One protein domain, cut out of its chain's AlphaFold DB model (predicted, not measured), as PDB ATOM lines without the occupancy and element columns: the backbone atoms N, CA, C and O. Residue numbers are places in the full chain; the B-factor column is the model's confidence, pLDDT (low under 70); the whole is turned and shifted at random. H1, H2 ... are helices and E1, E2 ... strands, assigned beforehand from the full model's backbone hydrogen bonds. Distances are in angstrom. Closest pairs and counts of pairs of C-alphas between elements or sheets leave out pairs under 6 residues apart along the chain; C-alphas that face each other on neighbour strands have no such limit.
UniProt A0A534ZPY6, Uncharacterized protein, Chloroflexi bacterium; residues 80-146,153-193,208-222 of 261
ATOM      1  N   LEU A  80      54.085 223.352  55.238       95.06
ATOM      2  CA  LEU A  80      52.789 222.699  55.071       95.06
ATOM      3  C   LEU A  80      52.144 223.084  53.733       95.06
ATOM      4  O   LEU A  80      51.678 222.213  52.997       95.06
ATOM      5  N   GLU A  81      52.182 224.367  53.374       94.81
ATOM      6  CA  GLU A  81      51.651 224.863  52.098       94.81
ATOM      7  C   GLU A  81      52.407 224.329  50.876       94.81
ATOM      8  O   GLU A  81      51.800 224.130  49.818       94.81
ATOM      9  N   ALA A  82      53.715 224.085  51.007       96.00
ATOM     10  CA  ALA A  82      54.545 223.507  49.953       96.00
ATOM     11  C   ALA A  82      54.199 222.039  49.654       96.00
ATOM     12  O   ALA A  82      54.479 221.562  48.554       96.00
ATOM     13  N   LEU A  83      53.567 221.322  50.592       97.06
ATOM     14  CA  LEU A  83      53.068 219.964  50.343       97.06
ATOM     15  C   LEU A  83      51.867 219.964  49.394       97.06
ATOM     16  O   LEU A  83      51.635 218.978  48.693       97.06
ATOM     17  N   ILE A  84      51.079 221.041  49.394       97.56
ATOM     18  CA  ILE A  84      49.831 221.113  48.643       97.56
ATOM     19  C   ILE A  84      50.150 221.425  47.173       97.56
ATOM     20  O   ILE A  84      50.718 222.482  46.875       97.56
ATOM     21  N   PRO A  85      49.775 220.540  46.232       97.25
ATOM     22  CA  PRO A  85      50.073 220.732  44.820       97.25
ATOM     23  C   PRO A  85      49.338 221.955  44.266       97.25
ATOM     24  O   PRO A  85      48.197 222.215  44.625       97.25
ATOM     25  N   ALA A  86      49.962 222.664  43.323       96.94
ATOM     26  CA  ALA A  86      49.344 223.819  42.663       96.94
ATOM     27  C   ALA A  86      48.227 223.436  41.673       96.94
ATOM     28  O   ALA A  86      47.398 224.269  41.306       96.94
ATOM     29  N   ARG A  87      48.215 222.183  41.197       96.81
ATOM     30  CA  ARG A  87      47.216 221.668  40.255       96.81
ATOM     31  C   ARG A  87      46.824 220.235  40.570       96.81
ATOM     32  O   ARG A  87      47.674 219.424  40.932       96.81
ATOM     33  N   ILE A  88      45.557 219.911  40.329       96.25
ATOM     34  CA  ILE A  88      45.002 218.559  40.426       96.25
ATOM     35  C   ILE A  88      44.047 218.337  39.254       96.25
ATOM     36  O   ILE A  88      43.131 219.120  39.038       96.25
ATOM     37  N   VAL A  89      44.272 217.265  38.482       94.62
ATOM     38  CA  VAL A  89      43.445 216.898  37.310       94.62
ATOM     39  C   VAL A  89      43.240 218.093  36.356       94.62
ATOM     40  O   VAL A  89      42.141 218.388  35.906       94.62
ATOM     41  N   GLY A  90      44.316 218.840  36.087       93.31
ATOM     42  CA  GLY A  90      44.303 220.024  35.215       93.31
ATOM     43  C   GLY A  90      43.754 221.308  35.853       93.31
ATOM     44  O   GLY A  90      44.115 222.395  35.397       93.31
ATOM     45  N   ALA A  91      42.974 221.213  36.932       95.88
ATOM     46  CA  ALA A  91      42.429 222.359  37.652       95.88
ATOM     47  C   ALA A  91      43.469 223.003  38.583       95.88
ATOM     48  O   ALA A  91      44.373 222.328  39.083       95.88
ATOM     49  N   HIS A  92      43.344 224.315  38.799       97.06
ATOM     50  CA  HIS A  92      44.153 225.058  39.762       97.06
ATOM     51  C   HIS A  92      43.671 224.778  41.188       97.06
ATOM     52  O   HIS A  92      42.467 224.686  41.427       97.06
ATOM     53  N   VAL A  93      44.614 224.631  42.116       97.62
ATOM     54  CA  VAL A  93      44.328 224.495  43.545       97.62
ATOM     55  C   VAL A  93      44.479 225.865  44.187       97.62
ATOM     56  O   VAL A  93      45.579 226.413  44.255       97.62
ATOM     57  N   GLU A  94      43.367 226.420  44.648       96.69
ATOM     58  CA  GLU A  94      43.347 227.683  45.375       96.69
ATOM     59  C   GLU A  94      43.764 227.450  46.823       96.69
ATOM     60  O   GLU A  94      43.297 226.515  47.476       96.69
ATOM     61  N   LYS A  95      44.678 228.293  47.304       94.75
ATOM     62  CA  LYS A  95      45.218 228.277  48.664       94.75
ATOM     63  C   LYS A  95      45.016 229.675  49.246       94.75
ATOM     64  O   LYS A  95      45.879 230.526  49.023       94.75
ATOM     65  N   PRO A  96      43.861 229.944  49.871       91.06
ATOM     66  CA  PRO A  96      43.595 231.245  50.462       91.06
ATOM     67  C   PRO A  96      44.635 231.564  51.535       91.06
ATOM     68  O   PRO A  96      45.131 230.663  52.222       91.06
ATOM     69  N   ALA A  97      44.956 232.845  51.685       85.75
ATOM     70  CA  ALA A  97      45.867 233.276  52.734       85.75
ATOM     71  C   ALA A  97      45.268 232.970  54.123       85.75
ATOM     72  O   ALA A  97      44.045 232.982  54.280       85.75
ATOM     73  N   PRO A  98      46.090 232.770  55.169       82.25
ATOM     74  CA  PRO A  98      45.581 232.471  56.509       82.25
ATOM     75  C   PRO A  98      44.638 233.530  57.110       82.25
ATOM     76  O   PRO A  98      43.850 233.231  58.003       82.25
ATOM     77  N   SER A  99      44.681 234.765  56.603       81.19
ATOM     78  CA  SER A  99      43.757 235.853  56.951       81.19
ATOM     79  C   SER A  99      42.404 235.796  56.231       81.19
ATOM     80  O   SER A  99      41.479 236.498  56.625       81.19
ATOM     81  N   GLU A 100      42.294 235.021  55.153       82.75
ATOM     82  CA  GLU A 100      41.099 234.951  54.300       82.75
ATOM     83  C   GLU A 100      40.113 233.876  54.765       82.75
ATOM     84  O   GLU A 100      38.914 233.990  54.515       82.75
ATOM     85  N   PHE A 101      40.589 232.848  55.474       77.06
ATOM     86  CA  PHE A 101      39.719 231.880  56.128       77.06
ATOM     87  C   PHE A 101      39.576 232.214  57.618       77.06
ATOM     88  O   PHE A 101      40.544 232.241  58.370       77.06
ATOM     89  N   GLY A 102      38.337 232.460  58.057       79.06
ATOM     90  CA  GLY A 102      37.994 232.806  59.444       79.06
ATOM     91  C   GLY A 102      38.038 231.627  60.420       79.06
ATOM     92  O   GLY A 102      37.232 231.581  61.340       79.06
ATOM     93  N   ILE A 103      38.913 230.649  60.175       84.00
ATOM     94  CA  ILE A 103      39.030 229.426  60.969       84.00
ATOM     95  C   ILE A 103      40.482 229.235  61.384       84.00
ATOM     96  O   ILE A 103      41.377 229.349  60.552       84.00
ATOM     97  N   THR A 104      40.711 228.902  62.647       88.19
ATOM     98  CA  THR A 104      42.039 228.704  63.229       88.19
ATOM     99  C   THR A 104      42.321 227.238  63.568       88.19
ATOM    100  O   THR A 104      41.382 226.448  63.700       88.19
ATOM    101  N   PRO A 105      43.594 226.836  63.767       87.62
ATOM    102  CA  PRO A 105      43.925 225.502  64.270       87.62
ATOM    103  C   PRO A 105      43.160 225.148  65.551       87.62
ATOM    104  O   PRO A 105      42.724 224.012  65.710       87.62
ATOM    105  N   GLY A 106      42.956 226.125  66.437       85.75
ATOM    106  CA  GLY A 106      42.199 225.992  67.677       85.75
ATOM    107  C   GLY A 106      40.708 225.758  67.450       85.75
ATOM    108  O   GLY A 106      40.145 224.897  68.119       85.75
ATOM    109  N   ASP A 107      40.085 226.428  66.475       85.94
ATOM    110  CA  ASP A 107      38.667 226.210  66.139       85.94
ATOM    111  C   ASP A 107      38.420 224.773  65.663       85.94
ATOM    112  O   ASP A 107      37.475 224.108  66.098       85.94
ATOM    113  N   ILE A 108      39.321 224.248  64.825       81.56
ATOM    114  CA  ILE A 108      39.302 222.829  64.439       81.56
ATOM    115  C   ILE A 108      39.601 221.956  65.662       81.56
ATOM    116  O   ILE A 108      38.942 220.939  65.910       81.56
ATOM    117  N   GLY A 109      40.607 222.362  66.433       83.19
ATOM    118  CA  GLY A 109      41.177 221.604  67.529       83.19
ATOM    119  C   GLY A 109      40.188 221.311  68.652       83.19
ATOM    120  O   GLY A 109      40.128 220.180  69.130       83.19
ATOM    121  N   LEU A 110      39.347 222.277  69.019       84.06
ATOM    122  CA  LEU A 110      38.321 222.094  70.053       84.06
ATOM    123  C   LEU A 110      37.377 220.925  69.744       84.06
ATOM    124  O   LEU A 110      36.951 220.214  70.653       84.06
ATOM    125  N   THR A 111      37.096 220.679  68.464       79.38
ATOM    126  CA  THR A 111      36.236 219.565  68.043       79.38
ATOM    127  C   THR A 111      37.022 218.250  67.986       79.38
ATOM    128  O   THR A 111      36.489 217.190  68.303       79.38
ATOM    129  N   PHE A 112      38.315 218.298  67.647       80.44
ATOM    130  CA  PHE A 112      39.218 217.138  67.569       80.44
ATOM    131  C   PHE A 112      39.718 216.617  68.934       80.44
ATOM    132  O   PHE A 112      40.613 215.769  68.976       80.44
ATOM    133  N   GLY A 113      39.156 217.088  70.050       83.25
ATOM    134  CA  GLY A 113      39.518 216.650  71.400       83.25
ATOM    135  C   GLY A 113      41.011 216.829  71.704       83.25
ATOM    136  O   GLY A 113      41.645 217.766  71.229       83.25
ATOM    137  N   GLU A 114      41.596 215.893  72.458       88.19
ATOM    138  CA  GLU A 114      43.013 215.933  72.873       88.19
ATOM    139  C   GLU A 114      44.004 216.086  71.708       88.19
ATOM    140  O   GLU A 114      45.029 216.758  71.829       88.19
ATOM    141  N   LEU A 115      43.710 215.477  70.554       88.94
ATOM    142  CA  LEU A 115      44.561 215.621  69.376       88.94
ATOM    143  C   LEU A 115      44.510 217.051  68.833       88.94
ATOM    144  O   LEU A 115      45.530 217.592  68.408       88.94
ATOM    145  N   GLY A 116      43.335 217.664  68.873       88.12
ATOM    146  CA  GLY A 116      43.122 219.012  68.384       88.12
ATOM    147  C   GLY A 116      43.797 220.098  69.222       88.12
ATOM    148  O   GLY A 116      44.223 221.109  68.669       88.12
ATOM    149  N   LEU A 117      44.021 219.860  70.520       91.12
ATOM    150  CA  LEU A 117      44.823 220.754  71.376       91.12
ATOM    151  C   LEU A 117      46.256 220.943  70.856       91.12
ATOM    152  O   LEU A 117      46.934 221.903  71.211       91.12
ATOM    153  N   ARG A 118      46.725 220.011  70.021       93.38
ATOM    154  CA  ARG A 118      48.082 219.976  69.477       93.38
ATOM    155  C   ARG A 118      48.178 220.596  68.085       93.38
ATOM    156  O   ARG A 118      49.246 220.536  67.488       93.38
ATOM    157  N   PHE A 119      47.094 221.133  67.533       93.44
ATOM    158  CA  PHE A 119      47.112 221.747  66.209       93.44
ATOM    159  C   PHE A 119      47.844 223.091  66.254       93.44
ATOM    160  O   PHE A 119      47.451 224.010  66.972       93.44
ATOM    161  N   GLU A 120      48.938 223.186  65.499       93.81
ATOM    162  CA  GLU A 120      49.841 224.339  65.520       93.81
ATOM    163  C   GLU A 120      49.608 225.297  64.354       93.81
ATOM    164  O   GLU A 120      49.665 226.511  64.540       93.81
ATOM    165  N   SER A 121      49.350 224.749  63.167       94.00
ATOM    166  CA  SER A 121      49.121 225.497  61.932       94.00
ATOM    167  C   SER A 121      48.086 224.786  61.062       94.00
ATOM    168  O   SER A 121      47.878 223.573  61.170       94.00
ATOM    169  N   LEU A 122      47.427 225.561  60.204       93.81
ATOM    170  CA  LEU A 122      46.368 225.119  59.308       93.81
ATOM    171  C   LEU A 122      46.624 225.710  57.924       93.81
ATOM    172  O   LEU A 122      46.799 226.918  57.786       93.81
ATOM    173  N   ALA A 123      46.591 224.857  56.906       94.75
ATOM    174  CA  ALA A 123      46.511 225.257  55.513       94.75
ATOM    175  C   ALA A 123      45.213 224.715  54.910       94.75
ATOM    176  O   ALA A 123      44.898 223.526  55.028       94.75
ATOM    177  N   VAL A 124      44.467 225.592  54.247       93.81
ATOM    178  CA  VAL A 124      43.245 225.242  53.522       93.81
ATOM    179  C   VAL A 124      43.535 225.307  52.031       93.81
ATOM    180  O   VAL A 124      44.236 226.201  51.564       93.81
ATOM    181  N   ALA A 125      42.996 224.357  51.276       95.81
ATOM    182  CA  ALA A 125      43.063 224.384  49.827       95.81
ATOM    183  C   ALA A 125      41.766 223.882  49.205       95.81
ATOM    184  O   ALA A 125      41.121 222.987  49.751       95.81
ATOM    185  N   PHE A 126      41.378 224.417  48.053       95.75
ATOM    186  CA  PHE A 126      40.185 223.953  47.356       95.75
ATOM    187  C   PHE A 126      40.309 224.031  45.837       95.75
ATOM    188  O   PHE A 126      41.162 224.713  45.275       95.75
ATOM    189  N   VAL A 127      39.446 223.272  45.172       96.62
ATOM    190  CA  VAL A 127      39.238 223.285  43.726       96.62
ATOM    191  C   VAL A 127      37.741 223.452  43.508       96.62
ATOM    192  O   VAL A 127      36.949 222.693  44.070       96.62
ATOM    193  N   GLU A 128      37.335 224.443  42.713       92.38
ATOM    194  CA  GLU A 128      35.912 224.680  42.436       92.38
ATOM    195  C   GLU A 128      35.321 223.557  41.569       92.38
ATOM    196  O   GLU A 128      34.239 223.035  41.849       92.38
ATOM    197  N   LYS A 129      36.051 223.160  40.516       92.25
ATOM    198  CA  LYS A 129      35.629 222.144  39.545       92.25
ATOM    199  C   LYS A 129      36.784 221.197  39.194       92.25
ATOM    200  O   LYS A 129      37.748 221.639  38.574       92.25
ATOM    201  N   PRO A 130      36.680 219.896  39.526       91.06
ATOM    202  CA  PRO A 130      35.642 219.290  40.370       91.06
ATOM    203  C   PRO A 130      35.732 219.782  41.824       91.06
ATOM    204  O   PRO A 130      36.831 220.031  42.315       91.06
ATOM    205  N   ARG A 131      34.587 219.885  42.514       93.06
ATOM    206  CA  ARG A 131      34.526 220.413  43.886       93.06
ATOM    207  C   ARG A 131      35.341 219.536  44.830       93.06
ATOM    208  O   ARG A 131      35.008 218.355  44.991       93.06
ATOM    209  N   LEU A 132      36.359 220.122  45.453       95.19
ATOM    210  CA  LEU A 132      37.269 219.482  46.402       95.19
ATOM    211  C   LEU A 132      37.744 220.514  47.428       95.19
ATOM    212  O   LEU A 132      38.086 221.632  47.056       95.19
ATOM    213  N   SER A 133      37.800 220.141  48.702       95.06
ATOM    214  CA  SER A 133      38.372 220.952  49.781       95.06
ATOM    215  C   SER A 133      39.281 220.092  50.652       95.06
ATOM    216  O   SER A 133      38.928 218.973  51.023       95.06
ATOM    217  N   LEU A 134      40.456 220.619  50.968       96.06
ATOM    218  CA  LEU A 134      41.493 220.012  51.785       96.06
ATOM    219  C   LEU A 134      41.768 220.917  52.985       96.06
ATOM    220  O   LEU A 134      42.024 222.108  52.827       96.06
ATOM    221  N   PHE A 135      41.800 220.311  54.162       94.00
ATOM    222  CA  PHE A 135      42.303 220.901  55.391       94.00
ATOM    223  C   PHE A 135      43.544 220.115  55.795       94.00
ATOM    224  O   PHE A 135      43.462 218.920  56.092       94.00
ATOM    225  N   ALA A 136      44.698 220.765  55.748       95.75
ATOM    226  CA  ALA A 136      45.972 220.205  56.161       95.75
ATOM    227  C   ALA A 136      46.396 220.882  57.464       95.75
ATOM    228  O   ALA A 136      46.368 222.105  57.563       95.75
ATOM    229  N   VAL A 137      46.769 220.095  58.464       95.25
ATOM    230  CA  VAL A 137      47.049 220.582  59.816       95.25
ATOM    231  C   VAL A 137      48.409 220.069  60.262       95.25
ATOM    232  O   VAL A 137      48.674 218.869  60.144       95.25
ATOM    233  N   ARG A 138      49.260 220.948  60.801       95.94
ATOM    234  CA  ARG A 138      50.455 220.523  61.541       95.94
ATOM    235  C   ARG A 138      50.090 220.257  62.993       95.94
ATOM    236  O   ARG A 138      49.425 221.064  63.639       95.94
ATOM    237  N   VAL A 139      50.574 219.138  63.505       95.00
ATOM    238  CA  VAL A 139      50.398 218.717  64.889       95.00
ATOM    239  C   VAL A 139      51.733 218.832  65.619       95.00
ATOM    240  O   VAL A 139      52.731 218.263  65.179       95.00
ATOM    241  N   GLY A 140      51.741 219.525  66.753       93.25
ATOM    242  CA  GLY A 140      52.882 219.604  67.656       93.25
ATOM    243  C   GLY A 140      53.115 218.302  68.426       93.25
ATOM    244  O   GLY A 140      52.191 217.519  68.689       93.25
ATOM    245  N   GLY A 141      54.362 218.064  68.830       91.19
ATOM    246  CA  GLY A 141      54.759 216.883  69.600       91.19
ATOM    247  C   GLY A 141      54.895 215.611  68.756       91.19
ATOM    248  O   GLY A 141      55.434 215.636  67.654       91.19
ATOM    249  N   ALA A 142      54.455 214.469  69.297       92.50
ATOM    250  CA  ALA A 142      54.686 213.160  68.681       92.50
ATOM    251  C   ALA A 142      53.899 212.964  67.364       92.50
ATOM    252  O   ALA A 142      52.713 213.275  67.316       92.50
ATOM    253  N   PRO A 143      54.482 212.379  66.306       94.12
ATOM    254  CA  PRO A 143      53.749 212.057  65.082       94.12
ATOM    255  C   PRO A 143      52.447 211.282  65.326       94.12
ATOM    256  O   PRO A 143      52.352 210.472  66.250       94.12
ATOM    257  N   VAL A 144      51.447 211.510  64.477       93.88
ATOM    258  CA  VAL A 144      50.124 210.878  64.600       93.88
ATOM    259  C   VAL A 144      50.026 209.720  63.620       93.88
ATOM    260  O   VAL A 144      50.283 209.890  62.426       93.88
ATOM    261  N   ASP A 145      49.611 208.544  64.093       95.44
ATOM    262  CA  ASP A 145      49.359 207.405  63.213       95.44
ATOM    263  C   ASP A 145      47.957 207.475  62.606       95.44
ATOM    264  O   ASP A 145      46.989 207.787  63.304       95.44
ATOM    265  N   THR A 146      47.808 207.138  61.323       96.00
ATOM    266  CA  THR A 146      46.497 207.156  60.670       96.00
ATOM    267  C   THR A 146      45.515 206.217  61.373       96.00
ATOM    268  O   THR A 146      44.343 206.556  61.518       96.00
ATOM    269  N   LEU A 153      37.265 210.852  64.121       88.94
ATOM    270  CA  LEU A 153      36.654 210.926  62.784       88.94
ATOM    271  C   LEU A 153      35.226 211.487  62.774       88.94
ATOM    272  O   LEU A 153      34.808 212.099  61.791       88.94
ATOM    273  N   ALA A 154      34.467 211.278  63.851       85.25
ATOM    274  CA  ALA A 154      33.135 211.866  63.990       85.25
ATOM    275  C   ALA A 154      33.221 213.400  64.058       85.25
ATOM    276  O   ALA A 154      32.544 214.092  63.302       85.25
ATOM    277  N   ALA A 155      34.127 213.914  64.894       83.94
ATOM    278  CA  ALA A 155      34.447 215.333  65.001       83.94
ATOM    279  C   ALA A 155      34.997 215.915  63.691       83.94
ATOM    280  O   ALA A 155      34.574 216.985  63.256       83.94
ATOM    281  N   ALA A 156      35.894 215.177  63.031       78.88
ATOM    282  CA  ALA A 156      36.546 215.617  61.807       78.88
ATOM    283  C   ALA A 156      35.555 216.040  60.728       78.88
ATOM    284  O   ALA A 156      35.732 217.082  60.107       78.88
ATOM    285  N   GLY A 157      34.499 215.265  60.499       74.62
ATOM    286  CA  GLY A 157      33.568 215.670  59.461       74.62
ATOM    287  C   GLY A 157      32.533 216.722  59.913       74.62
ATOM    288  O   GLY A 157      31.977 217.397  59.049       74.62
ATOM    289  N   GLN A 158      32.277 216.899  61.222       77.19
ATOM    290  CA  GLN A 158      31.392 217.979  61.698       77.19
ATOM    291  C   GLN A 158      31.962 219.329  61.282       77.19
ATOM    292  O   GLN A 158      31.236 220.223  60.855       77.19
ATOM    293  N   TYR A 159      33.286 219.419  61.319       70.19
ATOM    294  CA  TYR A 159      34.031 220.586  60.904       70.19
ATOM    295  C   TYR A 159      33.858 220.940  59.412       70.19
ATOM    296  O   TYR A 159      33.809 222.116  59.068       70.19
ATOM    297  N   VAL A 160      33.660 219.965  58.516       66.56
ATOM    298  CA  VAL A 160      33.338 220.259  57.100       66.56
ATOM    299  C   VAL A 160      31.844 220.514  56.865       66.56
ATOM    300  O   VAL A 160      31.360 220.393  55.740       66.56
ATOM    301  N   GLY A 161      31.111 220.867  57.926       66.19
ATOM    302  CA  GLY A 161      29.690 221.207  57.883       66.19
ATOM    303  C   GLY A 161      28.766 220.000  57.747       66.19
ATOM    304  O   GLY A 161      27.618 220.158  57.336       66.19
ATOM    305  N   ILE A 162      29.248 218.791  58.054       65.12
ATOM    306  CA  ILE A 162      28.439 217.575  57.953       65.12
ATOM    307  C   ILE A 162      28.002 217.140  59.351       65.12
ATOM    308  O   ILE A 162      28.755 216.549  60.123       65.12
ATOM    309  N   HIS A 163      26.753 217.443  59.689       61.94
ATOM    310  CA  HIS A 163      26.147 217.036  60.954       61.94
ATOM    311  C   HIS A 163      25.781 215.539  60.948       61.94
ATOM    312  O   HIS A 163      25.553 214.943  59.899       61.94
ATOM    313  N   GLY A 164      25.722 214.911  62.130       58.66
ATOM    314  CA  GLY A 164      25.281 213.512  62.264       58.66
ATOM    315  C   GLY A 164      26.307 212.460  61.821       58.66
ATOM    316  O   GLY A 164      25.959 211.323  61.502       58.66
ATOM    317  N   LEU A 165      27.594 212.807  61.776       72.06
ATOM    318  CA  LEU A 165      28.617 211.838  61.410       72.06
ATOM    319  C   LEU A 165      28.895 210.864  62.548       72.06
ATOM    320  O   LEU A 165      29.472 211.215  63.574       72.06
ATOM    321  N   HIS A 166      28.569 209.602  62.306       80.06
ATOM    322  CA  HIS A 166      28.944 208.514  63.194       80.06
ATOM    323  C   HIS A 166      30.310 207.934  62.833       80.06
ATOM    324  O   HIS A 166      30.654 207.783  61.656       80.06
ATOM    325  N   LEU A 167      31.066 207.554  63.865       85.62
ATOM    326  CA  LEU A 167      32.343 206.860  63.725       85.62
ATOM    327  C   LEU A 167      32.223 205.607  62.840       85.62
ATOM    328  O   LEU A 167      33.071 205.350  61.990       85.62
ATOM    329  N   GLU A 168      31.119 204.880  62.989       86.62
ATOM    330  CA  GLU A 168      30.837 203.619  62.298       86.62
ATOM    331  C   GLU A 168      30.535 203.762  60.801       86.62
ATOM    332  O   GLU A 168      30.348 202.754  60.124       86.62
ATOM    333  N   ALA A 169      30.509 204.974  60.245       86.94
ATOM    334  CA  ALA A 169      30.442 205.186  58.796       86.94
ATOM    335  C   ALA A 169      31.834 205.243  58.141       86.94
ATOM    336  O   ALA A 169      31.970 205.091  56.926       86.94
ATOM    337  N   TRP A 170      32.889 205.435  58.934       91.69
ATOM    338  CA  TRP A 170      34.256 205.489  58.435       91.69
ATOM    339  C   TRP A 170      34.844 204.086  58.274       91.69
ATOM    340  O   TRP A 170      34.616 203.181  59.080       91.69
ATOM    341  N   ARG A 171      35.626 203.887  57.216       93.75
ATOM    342  CA  ARG A 171      36.286 202.616  56.902       93.75
ATOM    343  C   ARG A 171      37.771 202.853  56.692       93.75
ATOM    344  O   ARG A 171      38.157 203.684  55.871       93.75
ATOM    345  N   ALA A 172      38.603 202.104  57.407       95.50
ATOM    346  CA  ALA A 172      40.024 202.041  57.103       95.50
ATOM    347  C   ALA A 172      40.200 201.357  55.742       95.50
ATOM    348  O   ALA A 172      39.632 200.294  55.492       95.50
ATOM    349  N   THR A 173      40.958 201.975  54.843       95.81
ATOM    350  CA  THR A 173      41.186 201.460  53.493       95.81
ATOM    351  C   THR A 173      42.534 201.931  52.953       95.81
ATOM    352  O   THR A 173      43.230 202.728  53.588       95.81
ATOM    353  N   ILE A 174      42.913 201.416  51.783       95.69
ATOM    354  CA  ILE A 174      44.120 201.810  51.064       95.69
ATOM    355  C   ILE A 174      43.722 202.548  49.790       95.69
ATOM    356  O   ILE A 174      43.024 202.002  48.934       95.69
ATOM    357  N   VAL A 175      44.201 203.781  49.638       94.94
ATOM    358  CA  VAL A 175      43.978 204.594  48.436       94.94
ATOM    359  C   VAL A 175      45.309 205.160  47.978       94.94
ATOM    360  O   VAL A 175      46.057 205.713  48.774       94.94
ATOM    361  N   ALA A 176      45.632 204.981  46.694       92.00
ATOM    362  CA  ALA A 176      46.918 205.391  46.122       92.00
ATOM    363  C   ALA A 176      48.140 204.889  46.933       92.00
ATOM    364  O   ALA A 176      49.114 205.613  47.115       92.00
ATOM    365  N   GLY A 177      48.061 203.653  47.450       92.25
ATOM    366  CA  GLY A 177      49.116 203.023  48.256       92.25
ATOM    367  C   GLY A 177      49.210 203.512  49.706       92.25
ATOM    368  O   GLY A 177      50.110 203.079  50.424       92.25
ATOM    369  N   LYS A 178      48.297 204.385  50.148       95.62
ATOM    370  CA  LYS A 178      48.328 205.014  51.473       95.62
ATOM    371  C   LYS A 178      47.196 204.521  52.347       95.62
ATOM    372  O   LYS A 178      46.081 204.319  51.863       95.62
ATOM    373  N   ARG A 179      47.480 204.357  53.637       97.00
ATOM    374  CA  ARG A 179      46.456 204.091  54.646       97.00
ATOM    375  C   ARG A 179      45.629 205.355  54.852       97.00
ATOM    376  O   ARG A 179      46.186 206.420  55.088       97.00
ATOM    377  N   VAL A 180      44.309 205.222  54.761       97.31
ATOM    378  CA  VAL A 180      43.362 206.325  54.957       97.31
ATOM    379  C   VAL A 180      42.106 205.828  55.665       97.31
ATOM    380  O   VAL A 180      41.711 204.669  55.518       97.31
ATOM    381  N   TRP A 181      41.435 206.718  56.384       96.19
ATOM    382  CA  TRP A 181      40.027 206.556  56.722       96.19
ATOM    383  C   TRP A 181      39.190 207.167  55.614       96.19
ATOM    384  O   TRP A 181      39.361 208.337  55.292       96.19
ATOM    385  N   ARG A 182      38.293 206.379  55.028       94.31
ATOM    386  CA  ARG A 182      37.369 206.818  53.985       94.31
ATOM    387  C   ARG A 182      35.941 206.744  54.501       94.31
ATOM    388  O   ARG A 182      35.558 205.743  55.105       94.31
ATOM    389  N   ARG A 183      35.143 207.752  54.178       90.69
ATOM    390  CA  ARG A 183      33.684 207.703  54.257       90.69
ATOM    391  C   ARG A 183      33.132 208.014  52.874       90.69
ATOM    392  O   ARG A 183      33.491 209.033  52.292       90.69
ATOM    393  N   GLY A 184      32.368 207.080  52.321       84.56
ATOM    394  CA  GLY A 184      31.700 207.272  51.036       84.56
ATOM    395  C   GLY A 184      30.342 207.941  51.206       84.56
ATOM    396  O   GLY A 184      30.013 208.406  52.293       84.56
ATOM    397  N   ASP A 185      29.568 207.916  50.128       73.19
ATOM    398  CA  ASP A 185      28.218 208.457  50.081       73.19
ATOM    399  C   ASP A 185      27.290 207.720  51.064       73.19
ATOM    400  O   ASP A 185      27.043 206.518  50.940       73.19
ATOM    401  N   ASP A 186      26.765 208.450  52.041       75.31
ATOM    402  CA  ASP A 186      25.668 208.040  52.912       75.31
ATOM    403  C   ASP A 186      24.691 209.199  53.161       75.31
ATOM    404  O   ASP A 186      24.866 210.295  52.636       75.31
ATOM    405  N   ALA A 187      23.649 208.959  53.962       72.62
ATOM    406  CA  ALA A 187      22.581 209.928  54.212       72.62
ATOM    407  C   ALA A 187      23.052 211.263  54.824       72.62
ATOM    408  O   ALA A 187      22.322 212.249  54.732       72.62
ATOM    409  N   ALA A 188      24.235 211.317  55.447       73.12
ATOM    410  CA  ALA A 188      24.783 212.556  55.997       73.12
ATOM    411  C   ALA A 188      25.608 213.344  54.964       73.12
ATOM    412  O   ALA A 188      25.793 214.547  55.110       73.12
ATOM    413  N   THR A 189      26.112 212.695  53.916       75.94
ATOM    414  CA  THR A 189      26.949 213.323  52.883       75.94
ATOM    415  C   THR A 189      26.138 213.614  51.622       75.94
ATOM    416  O   THR A 189      25.303 212.809  51.220       75.94
ATOM    417  N   LEU A 190      26.414 214.728  50.937       78.25
ATOM    418  CA  LEU A 190      25.827 214.964  49.614       78.25
ATOM    419  C   LEU A 190      26.197 213.819  48.649       78.25
ATOM    420  O   LEU A 190      27.355 213.391  48.664       78.25
ATOM    421  N   PRO A 191      25.275 213.360  47.780       81.81
ATOM    422  CA  PRO A 191      25.578 212.334  46.786       81.81
ATOM    423  C   PRO A 191      26.837 212.662  45.972       81.81
ATOM    424  O   PRO A 191      27.051 213.809  45.572       81.81
ATOM    425  N   GLY A 192      27.678 211.657  45.742       84.12
ATOM    426  CA  GLY A 192      28.973 211.777  45.077       84.12
ATOM    427  C   GLY A 192      30.103 212.339  45.945       84.12
ATOM    428  O   GLY A 192      31.221 212.469  45.445       84.12
ATOM    429  N   THR A 193      29.856 212.695  47.211       89.12
ATOM    430  CA  THR A 193      30.873 213.274  48.102       89.12
ATOM    431  C   THR A 193      31.547 212.205  48.946       89.12
ATOM    432  O   THR A 193      30.935 211.570  49.796       89.12
ATOM    433  N   THR A 208      37.561 216.504  51.537       93.75
ATOM    434  CA  THR A 208      36.194 216.282  51.061       93.75
ATOM    435  C   THR A 208      36.143 216.603  49.577       93.75
ATOM    436  O   THR A 208      36.711 217.601  49.135       93.75
ATOM    437  N   GLY A 209      35.502 215.764  48.773       94.06
ATOM    438  CA  GLY A 209      35.399 216.052  47.351       94.06
ATOM    439  C   GLY A 209      34.418 215.172  46.605       94.06
ATOM    440  O   GLY A 209      34.117 214.050  47.012       94.06
ATOM    441  N   SER A 210      33.949 215.712  45.486       93.44
ATOM    442  CA  SER A 210      32.863 215.175  44.656       93.44
ATOM    443  C   SER A 210      33.329 214.325  43.462       93.44
ATOM    444  O   SER A 210      32.522 213.869  42.659       93.44
ATOM    445  N   SER A 211      34.643 214.143  43.295       94.25
ATOM    446  CA  SER A 211      35.235 213.427  42.159       94.25
ATOM    447  C   SER A 211      36.293 212.443  42.635       94.25
ATOM    448  O   SER A 211      37.322 212.853  43.170       94.25
ATOM    449  N   ASP A 212      36.086 211.145  42.390       92.69
ATOM    450  CA  ASP A 212      37.061 210.102  42.748       92.69
ATOM    451  C   ASP A 212      38.426 210.351  42.084       92.69
ATOM    452  O   ASP A 212      39.462 210.226  42.737       92.69
ATOM    453  N   ALA A 213      38.440 210.801  40.825       94.62
ATOM    454  CA  ALA A 213      39.672 211.117  40.106       94.62
ATOM    455  C   ALA A 213      40.471 212.242  40.788       94.62
ATOM    456  O   ALA A 213      41.670 212.084  41.029       94.62
ATOM    457  N   ALA A 214      39.817 213.353  41.144       96.06
ATOM    458  CA  ALA A 214      40.481 214.461  41.835       96.06
ATOM    459  C   ALA A 214      40.885 214.096  43.266       96.06
ATOM    460  O   ALA A 214      42.007 214.392  43.676       96.06
ATOM    461  N   ASN A 215      40.024 213.376  43.989       95.88
ATOM    462  CA  ASN A 215      40.306 212.904  45.341       95.88
ATOM    463  C   ASN A 215      41.550 212.005  45.365       95.88
ATOM    464  O   ASN A 215      42.467 212.221  46.159       95.88
ATOM    465  N   ARG A 216      41.630 211.028  44.452       95.88
ATOM    466  CA  ARG A 216      42.793 210.136  44.314       95.88
ATOM    467  C   ARG A 216      44.045 210.876  43.872       95.88
ATOM    468  O   ARG A 216      45.126 210.541  44.347       95.88
ATOM    469  N   ALA A 217      43.920 211.855  42.978       96.81
ATOM    470  CA  ALA A 217      45.051 212.666  42.545       96.81
ATOM    471  C   ALA A 217      45.623 213.499  43.705       96.81
ATOM    472  O   ALA A 217      46.836 213.476  43.914       96.81
ATOM    473  N   MET A 218      44.767 214.144  44.507       97.69
ATOM    474  CA  MET A 218      45.185 214.886  45.703       97.69
ATOM    475  C   MET A 218      45.830 213.955  46.740       97.69
ATOM    476  O   MET A 218      46.946 214.205  47.195       97.69
ATOM    477  N   LEU A 219      45.190 212.817  47.039       96.75
ATOM    478  CA  LEU A 219      45.741 211.784  47.924       96.75
ATOM    479  C   LEU A 219      47.088 211.252  47.442       96.75
ATOM    480  O   LEU A 219      47.965 210.981  48.256       96.75
ATOM    481  N   LYS A 220      47.275 211.075  46.131       96.81
ATOM    482  CA  LYS A 220      48.541 210.612  45.551       96.81
ATOM    483  C   LYS A 220      49.646 211.659  45.709       96.81
ATOM    484  O   LYS A 220      50.771 211.261  46.007       96.81
ATOM    485  N   ALA A 221      49.326 212.940  45.543       97.06
ATOM    486  CA  ALA A 221      50.282 214.043  45.620       97.06
ATOM    487  C   ALA A 221      50.770 214.330  47.051       97.06
ATOM    488  O   ALA A 221      51.951 214.592  47.249       97.06
ATOM    489  N   LEU A 222      49.885 214.240  48.046       97.50
ATOM    490  CA  LEU A 222      50.218 214.531  49.447       97.50
ATOM    491  C   LEU A 222      50.953 213.373  50.126       97.50
ATOM    492  O   LEU A 222      50.735 212.226  49.755       97.50
TER     493      LEU A 222
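This is residues 80 to 146, 153 to 193 and 208 to 222 of the 261 residues of an uncharacterized protein of Chloroflexi bacterium (UniProt A0A534ZPY6). Two separate strand hairpins, long E1-E2 and short E3-E4, have short helices between them and at their ends: H5 spans from E2 to E3, H2 and H3 cap the other end of the long hairpin, and H4 packs on H2. H1 and the unnamed residues 84 to 104 run round the outside. The printed part has 123 residues, in order H1 H2 H3 E1 E2 H4 E3 E4 H5; both two-stranded sheets are antiparallel. The class is mixed, helices and strands, with 60 residues in named elements, under half; it is compact, radius of gyration of the C-alphas 14.3 A, spanning 35 by 34 by 28 A.

Find C-alpha 80 at (52.789, 222.699, 55.071), where H1, residues 80 to 83, begins. Further on come H2, 105 to 111, and H3, 113 to 116. E1, 119 to 127, runs 23.9 A; E2, 132 to 139, runs 22.7 A. Then follow H4, 153 to 159, E3, 171 to 175, and E4, 178 to 183, 15.1 A. H5, 212 to 221, runs 14.1 A to C-alpha 221 at (50.282, 214.043, 45.620).

Look first at the hairpin E1 and E2, antiparallel at 165 degrees: N 123 and O 136 are 2.8 A apart. The closest C-alphas of H1 and E1, Glu 81 and Ala 123, are 6.2 A apart. H2 touches H3, closest C-alphas Gly 109 and Gly 116, 3.4 A. H2 touches H4 at a steep tilt of 58 degrees, opposite ways, closest C-alphas Thr 111 and Ala 155, 5.5 A. In the hairpin E3 and E4, antiparallel at 133 degrees, N 171 and O 182 are 2.8 A apart. E2 and E3 are apart; H5 comes closest to them at Leu 132 to Asn 215, C-alphas 7.3 A, and Val 175 to Arg 216, C-alphas 7.0 A. In H5 every O i to N i+4 pair is within hydrogen-bond range, in H2 and H4 2 of 3; H1 and H3 are too short for one.

The farthest C-alphas, of Gly 90 and Glu 114, are 37.9 A apart. Residues 147 to 152 and 194 to 207 are not printed; the gaps are 10.8 A and 6.8 A between C-alphas. The links H1 to H2 and H4 to E3 are long. Residues 160 to 164 have pLDDT under 70.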